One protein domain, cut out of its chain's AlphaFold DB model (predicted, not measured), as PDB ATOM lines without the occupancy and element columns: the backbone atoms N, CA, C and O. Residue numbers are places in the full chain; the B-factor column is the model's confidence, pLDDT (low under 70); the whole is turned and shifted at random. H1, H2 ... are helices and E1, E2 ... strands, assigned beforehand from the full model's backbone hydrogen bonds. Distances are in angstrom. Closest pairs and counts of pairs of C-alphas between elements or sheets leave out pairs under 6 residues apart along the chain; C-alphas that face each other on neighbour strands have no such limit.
ATOM      1  N   TRP A   6     139.808 146.981 150.853       83.44
ATOM      2  CA  TRP A   6     139.266 147.025 152.200       83.44
ATOM      3  C   TRP A   6     139.249 145.607 152.744       83.44
ATOM      4  O   TRP A   6     138.678 144.703 152.128       83.44
ATOM      5  N   VAL A   7     139.869 145.417 153.898       87.00
ATOM      6  CA  VAL A   7     139.845 144.171 154.650       87.00
ATOM      7  C   VAL A   7     139.056 144.437 155.915       87.00
ATOM      8  O   VAL A   7     139.495 145.167 156.798       87.00
ATOM      9  N   LEU A   8     137.864 143.864 155.982       84.38
ATOM     10  CA  LEU A   8     137.066 143.858 157.190       84.38
ATOM     11  C   LEU A   8     137.358 142.582 157.969       84.38
ATOM     12  O   LEU A   8     137.324 141.495 157.395       84.38
ATOM     13  N   GLN A   9     137.575 142.697 159.272       87.81
ATOM     14  CA  GLN A   9     137.829 141.550 160.138       87.81
ATOM     15  C   GLN A   9     137.147 141.708 161.501       87.81
ATOM     16  O   GLN A   9     137.038 142.820 162.020       87.81
ATOM     17  N   SER A  10     136.720 140.585 162.077       87.44
ATOM     18  CA  SER A  10     136.259 140.483 163.467       87.44
ATOM     19  C   SER A  10     137.197 139.547 164.223       87.44
ATOM     20  O   SER A  10     137.460 138.419 163.792       87.44
ATOM     21  N   ALA A  11     137.751 140.024 165.338       87.38
ATOM     22  CA  ALA A  11     138.662 139.241 166.166       87.38
ATOM     23  C   ALA A  11     137.927 138.130 166.932       87.38
ATOM     24  O   ALA A  11     138.531 137.088 167.201       87.38
ATOM     25  N   THR A  12     136.647 138.348 167.232       87.62
ATOM     26  CA  THR A  12     135.764 137.466 167.997       87.62
ATOM     27  C   THR A  12     135.364 136.243 167.184       87.62
ATOM     28  O   THR A  12     135.567 135.118 167.629       87.62
ATOM     29  N   THR A  13     134.865 136.436 165.960       86.00
ATOM     30  CA  THR A  13     134.500 135.316 165.074       86.00
ATOM     31  C   THR A  13     135.692 134.752 164.311       86.00
ATOM     32  O   THR A  13     135.558 133.721 163.657       86.00
ATOM     33  N   LYS A  14     136.854 135.421 164.362       89.88
ATOM     34  CA  LYS A  14     138.031 135.097 163.539       89.88
ATOM     35  C   LYS A  14     137.660 135.000 162.058       89.88
ATOM     36  O   LYS A  14     138.122 134.115 161.346       89.88
ATOM     37  N   THR A  15     136.824 135.911 161.571       87.12
ATOM     38  CA  THR A  15     136.414 135.963 160.161       87.12
ATOM     39  C   THR A  15     136.891 137.248 159.504       87.12
ATOM     40  O   THR A  15     137.042 138.283 160.159       87.12
ATOM     41  N   CYS A  16     137.152 137.190 158.199       87.88
ATOM     42  CA  CYS A  16     137.491 138.367 157.416       87.88
ATOM     43  C   CYS A  16     136.831 138.374 156.033       87.88
ATOM     44  O   CYS A  16     136.500 137.333 155.454       87.88
ATOM     45  N   PHE A  17     136.683 139.575 155.488       84.56
ATOM     46  CA  PHE A  17     136.139 139.842 154.170       84.56
ATOM     47  C   PHE A  17     137.005 140.870 153.441       84.56
ATOM     48  O   PHE A  17     137.261 141.951 153.961       84.56
ATOM     49  N   ILE A  18     137.444 140.534 152.231       86.31
ATOM     50  CA  ILE A  18     138.338 141.363 151.413       86.31
ATOM     51  C   ILE A  18     137.560 141.907 150.215       86.31
ATOM     52  O   ILE A  18     136.926 141.147 149.486       86.31
ATOM     53  N   SER A  19     137.598 143.208 149.970       79.81
ATOM     54  CA  SER A  19     136.878 143.837 148.859       79.81
ATOM     55  C   SER A  19     137.740 144.876 148.171       79.81
ATOM     56  O   SER A  19     138.521 145.550 148.825       79.81
ATOM     57  N   THR A  20     137.559 145.051 146.864       76.56
ATOM     58  CA  THR A  20     138.173 146.143 146.086       76.56
ATOM     59  C   THR A  20     137.137 147.102 145.506       76.56
ATOM     60  O   THR A  20     137.414 147.832 144.555       76.56
ATOM     61  N   HIS A  21     135.900 147.057 146.006       65.06
ATOM     62  CA  HIS A  21     134.817 147.900 145.510       65.06
ATOM     63  C   HIS A  21     134.813 149.277 146.182       65.06
ATOM     64  O   HIS A  21     134.746 149.373 147.402       65.06
ATOM     65  N   VAL A  22     134.755 150.330 145.358       54.31
ATOM     66  CA  VAL A  22     134.643 151.748 145.763       54.31
ATOM     67  C   VAL A  22     133.450 152.005 146.691       54.31
ATOM     68  O   VAL A  22     133.477 152.919 147.497       54.31
ATOM     69  N   SER A  23     132.415 151.161 146.644       54.34
ATOM     70  CA  SER A  23     131.237 151.258 147.514       54.34
ATOM     71  C   SER A  23     131.527 151.049 149.006       54.34
ATOM     72  O   SER A  23     130.637 151.276 149.815       54.34
ATOM     73  N   PHE A  24     132.737 150.613 149.374       57.66
ATOM     74  CA  PHE A  24     133.197 150.575 150.766       57.66
ATOM     75  C   PHE A  24     133.837 151.894 151.226       57.66
ATOM     76  O   PHE A  24     133.961 152.132 152.426       57.66
ATOM     77  N   GLU A  25     134.206 152.774 150.295       50.44
ATOM     78  CA  GLU A  25     134.677 154.123 150.589       50.44
ATOM     79  C   GLU A  25     133.502 154.949 151.134       50.44
ATOM     80  O   GLU A  25     132.575 155.302 150.408       50.44
ATOM     81  N   GLY A  26     133.484 155.176 152.450       56.25
ATOM     82  CA  GLY A  26     132.366 155.821 153.151       56.25
ATOM     83  C   GLY A  26     131.277 154.869 153.665       56.25
ATOM     84  O   GLY A  26     130.309 155.331 154.271       56.25
ATOM     85  N   MET A  27     131.421 153.550 153.488       63.66
ATOM     86  CA  MET A  27     130.509 152.574 154.094       63.66
ATOM     87  C   MET A  27     130.799 152.457 155.592       63.66
ATOM     88  O   MET A  27     131.908 152.127 156.007       63.66
ATOM     89  N   THR A  28     129.795 152.723 156.424       69.00
ATOM     90  CA  THR A  28     129.914 152.535 157.874       69.00
ATOM     91  C   THR A  28     129.869 151.046 158.225       69.00
ATOM     92  O   THR A  28     129.266 150.252 157.499       69.00
ATOM     93  N   ILE A  29     130.434 150.659 159.378       70.56
ATOM     94  CA  ILE A  29     130.295 149.294 159.935       70.56
ATOM     95  C   ILE A  29     128.815 148.868 159.934       70.56
ATOM     96  O   ILE A  29     128.490 147.743 159.566       70.56
ATOM     97  N   ALA A  30     127.901 149.785 160.272       71.38
ATOM     98  CA  ALA A  30     126.459 149.543 160.265       71.38
ATOM     99  C   ALA A  30     125.895 149.248 158.863       71.38
ATOM    100  O   ALA A  30     125.112 148.312 158.700       71.38
ATOM    101  N   GLY A  31     126.308 150.009 157.841       72.62
ATOM    102  CA  GLY A  31     125.914 149.752 156.453       72.62
ATOM    103  C   GLY A  31     126.395 148.385 155.977       72.62
ATOM    104  O   GLY A  31     125.632 147.625 155.387       72.62
ATOM    105  N   PHE A  32     127.632 148.029 156.320       71.38
ATOM    106  CA  PHE A  32     128.182 146.721 156.002       71.38
ATOM    107  C   PHE A  32     127.427 145.574 156.693       71.38
ATOM    108  O   PHE A  32     127.065 144.598 156.038       71.38
ATOM    109  N   LYS A  33     127.159 145.687 158.001       72.00
ATOM    110  CA  LYS A  33     126.400 144.686 158.775       72.00
ATOM    111  C   LYS A  33     125.010 144.432 158.196       72.00
ATOM    112  O   LYS A  33     124.533 143.302 158.215       72.00
ATOM    113  N   ARG A  34     124.358 145.473 157.682       73.00
ATOM    114  CA  ARG A  34     123.069 145.334 157.000       73.00
ATOM    115  C   ARG A  34     123.231 144.604 155.671       73.00
ATOM    116  O   ARG A  34     122.488 143.671 155.386       73.00
ATOM    117  N   ASP A  35     124.207 145.009 154.868       72.19
ATOM    118  CA  ASP A  35     124.381 144.461 153.526       72.19
ATOM    119  C   ASP A  35     124.865 143.002 153.560       72.19
ATOM    120  O   ASP A  35     124.370 142.187 152.782       72.19
ATOM    121  N   ILE A  36     125.750 142.625 154.488       69.50
ATOM    122  CA  ILE A  36     126.268 141.251 154.597       69.50
ATOM    123  C   ILE A  36     125.161 140.226 154.893       69.50
ATOM    124  O   ILE A  36     125.211 139.110 154.379       69.50
ATOM    125  N   GLN A  37     124.126 140.610 155.649       67.38
ATOM    126  CA  GLN A  37     122.967 139.753 155.927       67.38
ATOM    127  C   GLN A  37     122.164 139.433 154.659       67.38
ATOM    128  O   GLN A  37     121.547 138.376 154.566       67.38
ATOM    129  N   THR A  38     122.196 140.319 153.660       69.62
ATOM    130  CA  THR A  38     121.474 140.140 152.389       69.62
ATOM    131  C   THR A  38     122.226 139.270 151.378       69.62
ATOM    132  O   THR A  38     121.697 138.934 150.315       69.62
ATOM    133  N   TRP A  39     123.475 138.895 151.669       72.19
ATOM    134  CA  TRP A  39     124.297 138.130 150.741       72.19
ATOM    135  C   TRP A  39     123.910 136.658 150.744       72.19
ATOM    136  O   TRP A  39     124.348 135.898 151.597       72.19
ATOM    137  N   ASN A  40     123.175 136.231 149.719       65.31
ATOM    138  CA  ASN A  40     122.807 134.827 149.562       65.31
ATOM    139  C   ASN A  40     124.060 133.925 149.463       65.31
ATOM    140  O   ASN A  40     124.873 134.036 148.527       65.31
ATOM    141  N   ARG A  41     124.236 133.051 150.458       70.56
ATOM    142  CA  ARG A  41     125.395 132.172 150.656       70.56
ATOM    143  C   ARG A  41     124.930 130.763 151.022       70.56
ATOM    144  O   ARG A  41     123.754 130.524 151.275       70.56
ATOM    145  N   LYS A  42     125.862 129.804 151.000       75.12
ATOM    146  CA  LYS A  42     125.572 128.454 151.498       75.12
ATOM    147  C   LYS A  42     125.198 128.534 152.992       75.12
ATOM    148  O   LYS A  42     125.723 129.423 153.664       75.12
ATOM    149  N   PRO A  43     124.328 127.647 153.508       74.38
ATOM    150  CA  PRO A  43     123.817 127.740 154.879       74.38
ATOM    151  C   PRO A  43     124.909 127.840 155.957       74.38
ATOM    152  O   PRO A  43     124.819 128.686 156.838       74.38
ATOM    153  N   ASP A  44     125.986 127.064 155.813       72.50
ATOM    154  CA  ASP A  44     127.155 127.057 156.703       72.50
ATOM    155  C   ASP A  44     127.880 128.409 156.754       72.50
ATOM    156  O   ASP A  44     128.370 128.833 157.794       72.50
ATOM    157  N   MET A  45     127.926 129.119 155.628       72.81
ATOM    158  CA  MET A  45     128.509 130.457 155.554       72.81
ATOM    159  C   MET A  45     127.529 131.533 156.025       72.81
ATOM    160  O   MET A  45     127.965 132.571 156.508       72.81
ATOM    161  N   GLN A  46     126.219 131.324 155.879       75.19
ATOM    162  CA  GLN A  46     125.210 132.294 156.307       75.19
ATOM    163  C   GLN A  46     125.180 132.439 157.831       75.19
ATOM    164  O   GLN A  46     125.091 133.560 158.329       75.19
ATOM    165  N   GLU A  47     125.302 131.334 158.569       78.56
ATOM    166  CA  GLU A  47     125.406 131.360 160.034       78.56
ATOM    167  C   GLU A  47     126.618 132.176 160.496       78.56
ATOM    168  O   GLU A  47     126.488 133.044 161.357       78.56
ATOM    169  N   GLU A  48     127.774 131.983 159.860       75.69
ATOM    170  CA  GLU A  48     128.989 132.745 160.164       75.69
ATOM    171  C   GLU A  48     128.868 134.228 159.807       75.69
ATOM    172  O   GLU A  48     129.350 135.082 160.548       75.69
ATOM    173  N   LEU A  49     128.208 134.556 158.694       74.94
ATOM    174  CA  LEU A  49     127.969 135.945 158.296       74.94
ATOM    175  C   LEU A  49     126.999 136.641 159.253       74.94
ATOM    176  O   LEU A  49     127.206 137.808 159.577       74.94
ATOM    177  N   ASN A  50     125.981 135.931 159.743       78.19
ATOM    178  CA  ASN A  50     125.066 136.440 160.761       78.19
ATOM    179  C   ASN A  50     125.789 136.640 162.101       78.19
ATOM    180  O   ASN A  50     125.641 137.690 162.725       78.19
ATOM    181  N   ALA A  51     126.609 135.666 162.513       79.69
ATOM    182  CA  ALA A  51     127.423 135.753 163.723       79.69
ATOM    183  C   ALA A  51     128.403 136.925 163.653       79.69
ATOM    184  O   ALA A  51     128.535 137.674 164.618       79.69
ATOM    185  N   MET A  52     129.033 137.118 162.493       76.75
ATOM    186  CA  MET A  52     129.882 138.262 162.194       76.75
ATOM    187  C   MET A  52     129.063 139.555 162.283       76.75
ATOM    188  O   MET A  52     129.419 140.423 163.066       76.75
ATOM    189  N   ALA A  53     127.929 139.680 161.582       74.19
ATOM    190  CA  ALA A  53     127.090 140.888 161.588       74.19
ATOM    191  C   ALA A  53     126.624 141.331 162.990       74.19
ATOM    192  O   ALA A  53     126.396 142.523 163.208       74.19
ATOM    193  N   ALA A  54     126.501 140.394 163.932       79.19
ATOM    194  CA  ALA A  54     126.141 140.663 165.321       79.19
ATOM    195  C   ALA A  54     127.293 141.224 166.179       79.19
ATOM    196  O   ALA A  54     127.024 141.741 167.258       79.19
ATOM    197  N   GLN A  55     128.552 141.141 165.734       80.12
ATOM    198  CA  GLN A  55     129.699 141.618 166.514       80.12
ATOM    199  C   GLN A  55     129.885 143.130 166.425       80.12
ATOM    200  O   GLN A  55     129.572 143.736 165.409       80.12
ATOM    201  N   ASP A  56     130.466 143.754 167.445       78.25
ATOM    202  CA  ASP A  56     130.821 145.184 167.433       78.25
ATOM    203  C   ASP A  56     132.334 145.435 167.318       78.25
ATOM    204  O   ASP A  56     132.773 146.578 167.242       78.25
ATOM    205  N   ASP A  57     133.140 144.376 167.231       81.94
ATOM    206  CA  ASP A  57     134.610 144.416 167.213       81.94
ATOM    207  C   ASP A  57     135.215 144.556 165.804       81.94
ATOM    208  O   ASP A  57     136.360 144.178 165.543       81.94
ATOM    209  N   PHE A  58     134.427 145.079 164.871       78.12
ATOM    210  CA  PHE A  58     134.825 145.199 163.482       78.12
ATOM    211  C   PHE A  58     135.942 146.218 163.288       78.12
ATOM    212  O   PHE A  58     135.815 147.384 163.662       78.12
ATOM    213  N   THR A  59     137.006 145.790 162.610       82.44
ATOM    214  CA  THR A  59     138.103 146.667 162.185       82.44
ATOM    215  C   THR A  59     138.250 146.649 160.671       82.44
ATOM    216  O   THR A  59     138.024 145.622 160.025       82.44
ATOM    217  N   PHE A  60     138.610 147.805 160.115       79.81
ATOM    218  CA  PHE A  60     138.902 147.982 158.699       79.81
ATOM    219  C   PHE A  60     140.387 148.264 158.515       79.81
ATOM    220  O   PHE A  60     140.891 149.259 159.032       79.81
ATOM    221  N   ASP A  61     141.043 147.436 157.715       84.38
ATOM    222  CA  ASP A  61     142.351 147.740 157.151       84.38
ATOM    223  C   ASP A  61     142.166 148.150 155.688       84.38
ATOM    224  O   ASP A  61     141.471 147.480 154.917       84.38
ATOM    225  N   THR A  62     142.772 149.269 155.298       82.56
ATOM    226  CA  THR A  62     142.771 149.739 153.911       82.56
ATOM    227  C   THR A  62     144.155 149.595 153.299       82.56
ATOM    228  O   THR A  62     145.181 149.668 153.973       82.56
ATOM    229  N   GLY A  63     144.189 149.368 151.993       85.88
ATOM    230  CA  GLY A  63     145.431 149.262 151.245       85.88
ATOM    231  C   GLY A  63     145.200 149.482 149.764       85.88
ATOM    232  O   GLY A  63     144.127 149.915 149.338       85.88
ATOM    233  N   LYS A  64     146.202 149.127 148.967       87.06
ATOM    234  CA  LYS A  64     146.104 149.133 147.513       87.06
ATOM    235  C   LYS A  64     146.636 147.832 146.940       87.06
ATOM    236  O   LYS A  64     147.605 147.285 147.456       87.06
ATOM    237  N   VAL A  65     146.008 147.377 145.867       86.56
ATOM    238  CA  VAL A  65     146.422 146.209 145.088       86.56
ATOM    239  C   VAL A  65     146.425 146.555 143.609       86.56
ATOM    240  O   VAL A  65     145.639 147.383 143.153       86.56
ATOM    241  N   SER A  66     147.290 145.915 142.840       85.06
ATOM    242  CA  SER A  66     147.322 146.051 141.385       85.06
ATOM    243  C   SER A  66     146.839 144.786 140.685       85.06
ATOM    244  O   SER A  66     146.354 144.867 139.551       85.06
ATOM    245  N   HIS A  67     146.981 143.621 141.322       84.81
ATOM    246  CA  HIS A  67     146.744 142.307 140.730       84.81
ATOM    247  C   HIS A  67     145.821 141.448 141.601       84.81
ATOM    248  O   HIS A  67     145.601 141.714 142.781       84.81
ATOM    249  N   VAL A  68     145.215 140.428 140.985       83.06
ATOM    250  CA  VAL A  68     144.370 139.470 141.716       83.06
ATOM    251  C   VAL A  68     145.218 138.664 142.704       83.06
ATOM    252  O   VAL A  68     144.731 138.337 143.782       83.06
ATOM    253  N   ASP A  69     146.484 138.417 142.371       87.19
ATOM    254  CA  ASP A  69     147.431 137.707 143.231       87.19
ATOM    255  C   ASP A  69     147.666 138.450 144.551       87.19
ATOM    256  O   ASP A  69     147.581 137.828 145.604       87.19
ATOM    257  N   ASP A  70     147.774 139.782 144.535       88.44
ATOM    258  CA  ASP A  70     147.876 140.592 145.759       88.44
ATOM    259  C   ASP A  70     146.684 140.351 146.710       88.44
ATOM    260  O   ASP A  70     146.817 140.342 147.933       88.44
ATOM    261  N   LEU A  71     145.480 140.128 146.166       87.12
ATOM    262  CA  LEU A  71     144.299 139.819 146.975       87.12
ATOM    263  C   LEU A  71     144.340 138.399 147.545       87.12
ATOM    264  O   LEU A  71     143.824 138.166 148.643       87.12
ATOM    265  N   HIS A  72     144.934 137.456 146.814       88.19
ATOM    266  CA  HIS A  72     145.198 136.116 147.322       88.19
ATOM    267  C   HIS A  72     146.248 136.145 148.433       88.19
ATOM    268  O   HIS A  72     146.022 135.530 149.470       88.19
ATOM    269  N   GLU A  73     147.305 136.944 148.293       91.75
ATOM    270  CA  GLU A  73     148.306 137.148 149.343       91.75
ATOM    271  C   GLU A  73     147.692 137.749 150.613       91.75
ATOM    272  O   GLU A  73     147.967 137.286 151.722       91.75
ATOM    273  N   ILE A  74     146.799 138.740 150.480       90.56
ATOM    274  CA  ILE A  74     146.050 139.284 151.623       90.56
ATOM    275  C   ILE A  74     145.191 138.187 152.267       90.56
ATOM    276  O   ILE A  74     145.186 138.051 153.491       90.56
ATOM    277  N   ALA A  75     144.487 137.379 151.467       90.56
ATOM    278  CA  ALA A  75     143.689 136.268 151.979       90.56
ATOM    279  C   ALA A  75     144.548 135.236 152.723       90.56
ATOM    280  O   ALA A  75     144.163 134.791 153.804       90.56
ATOM    281  N   ASP A  76     145.718 134.891 152.195       92.50
ATOM    282  CA  ASP A  76     146.637 133.934 152.808       92.50
ATOM    283  C   ASP A  76     147.262 134.478 154.091       92.50
ATOM    284  O   ASP A  76     147.330 133.764 155.089       92.50
ATOM    285  N   LYS A  77     147.598 135.771 154.131       92.62
ATOM    286  CA  LYS A  77     148.037 136.455 155.355       92.62
ATOM    287  C   LYS A  77     146.954 136.467 156.436       92.62
ATOM    288  O   LYS A  77     147.255 136.382 157.625       92.62
ATOM    289  N   MET A  78     145.685 136.583 156.054       91.69
ATOM    290  CA  MET A  78     144.580 136.491 157.008       91.69
ATOM    291  C   MET A  78     144.392 135.057 157.504       91.69
ATOM    292  O   MET A  78     144.280 134.832 158.711       91.69
ATOM    293  N   ARG A  79     144.470 134.071 156.606       91.56
ATOM    294  CA  ARG A  79     144.445 132.647 156.973       91.56
ATOM    295  C   ARG A  79     145.596 132.271 157.899       91.56
ATOM    296  O   ARG A  79     145.368 131.562 158.873       91.56
ATOM    297  N   SER A  80     146.804 132.793 157.672       93.25
ATOM    298  CA  SER A  80     147.963 132.545 158.543       93.25
ATOM    299  C   SER A  80     147.777 133.128 159.947       93.25
ATOM    300  O   SER A  80     148.333 132.616 160.913       93.25
ATOM    301  N   LYS A  81     146.946 134.168 160.085       91.38
ATOM    302  CA  LYS A  81     146.496 134.725 161.371       91.38
ATOM    303  C   LYS A  81     145.289 133.984 161.965       91.38
ATOM    304  O   LYS A  81     144.680 134.474 162.913       91.38
ATOM    305  N   SER A  82     144.949 132.810 161.430       91.88
ATOM    306  CA  SER A  82     143.786 132.000 161.814       91.88
ATOM    307  C   SER A  82     142.434 132.663 161.539       91.88
ATOM    308  O   SER A  82     141.454 132.342 162.207       91.88
ATOM    309  N   TYR A  83     142.358 133.579 160.565       90.81
ATOM    310  CA  TYR A  83     141.079 134.116 160.110       90.81
ATOM    311  C   TYR A  83     140.497 133.277 158.972       90.81
ATOM    312  O   TYR A  83     141.178 132.934 158.002       90.81
ATOM    313  N   ARG A  84     139.196 133.010 159.044       87.62
ATOM    314  CA  ARG A  84     138.419 132.423 157.957       87.62
ATOM    315  C   ARG A  84     137.992 133.513 156.973       87.62
ATOM    316  O   ARG A  84     137.285 134.455 157.327       87.62
ATOM    317  N   VAL A  85     138.397 133.369 155.713       87.75
ATOM    318  CA  VAL A  85     138.068 134.310 154.629       87.75
ATOM    319  C   VAL A  85     136.706 133.944 154.028       87.75
ATOM    320  O   VAL A  85     136.570 132.879 153.426       87.75
ATOM    321  N   LEU A  86     135.705 134.823 154.145       83.19
ATOM    322  CA  LEU A  86     134.311 134.558 153.725       83.19
ATOM    323  C   LEU A  86     133.980 135.004 152.281       83.19
ATOM    324  O   LEU A  86     132.817 135.064 151.860       83.19
TER     325      LEU A  86
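This is residues 6 to 86 of the 99 residues of an uncharacterized protein of Psychromonas ingrahamii (strain 37) (UniProt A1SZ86). A small sheet of three strands stands between H3, which runs along one face, and a helical hairpin, H1 and H2, on the other side; H2 crosses the opposite face and H1 only grazes the sheet. The last residues fold back beside E2, with residues 84 to 85 pairing parallel to residues 15 to 16. The printed part has 81 residues in the order E1, E2, H1, H2, E3, H3; the sheet's order is E2, E1, E3, antiparallel, and the class is mixed, helices and strands. It is compact, with a radius of gyration of the C-alphas of 12.3 A and spans of 31 by 28 by 23 A.

E1, residues 6 to 10, begins at C-alpha 6 (139.266, 147.025, 152.200). E2 is residues 15 to 19, H1 residues 29 to 37 and H2 residues 43 to 53, 15.1 A long. E3, residues 58 to 65, is 21.8 A long. H3, residues 68 to 80, is 18.5 A long and ends at C-alpha 80 (147.963, 132.545, 158.543).

E1 and E2 form a hairpin, with N 8 and O 17 at 2.8 A. E1 and E3 are antiparallel, with N 7 and O 61 at 2.8 A. E2, H1, H2 and E3 make a split strand-helix-strand unit, two strands running the same way with E1 between them; its crossover is right-handed. H3 lies over E1 at a height of 8.6 A over the sheet, along the strands. H1 and H2 touch, the C-alphas of Lys 33 and Ala 53 being 4.8 A apart, at a shallow tilt of 16 degrees, opposite ways. H3 has every O i to N i+4 pair within hydrogen-bond range, H1 4 of 5 and H2 6 of 7.

The C-alphas of Pro 43 and Ser 66, the two farthest apart, are 32.7 A apart. The printed part has no cut and no long link. Residues 21 to 28, 36 to 38 and 40 have pLDDT under 70.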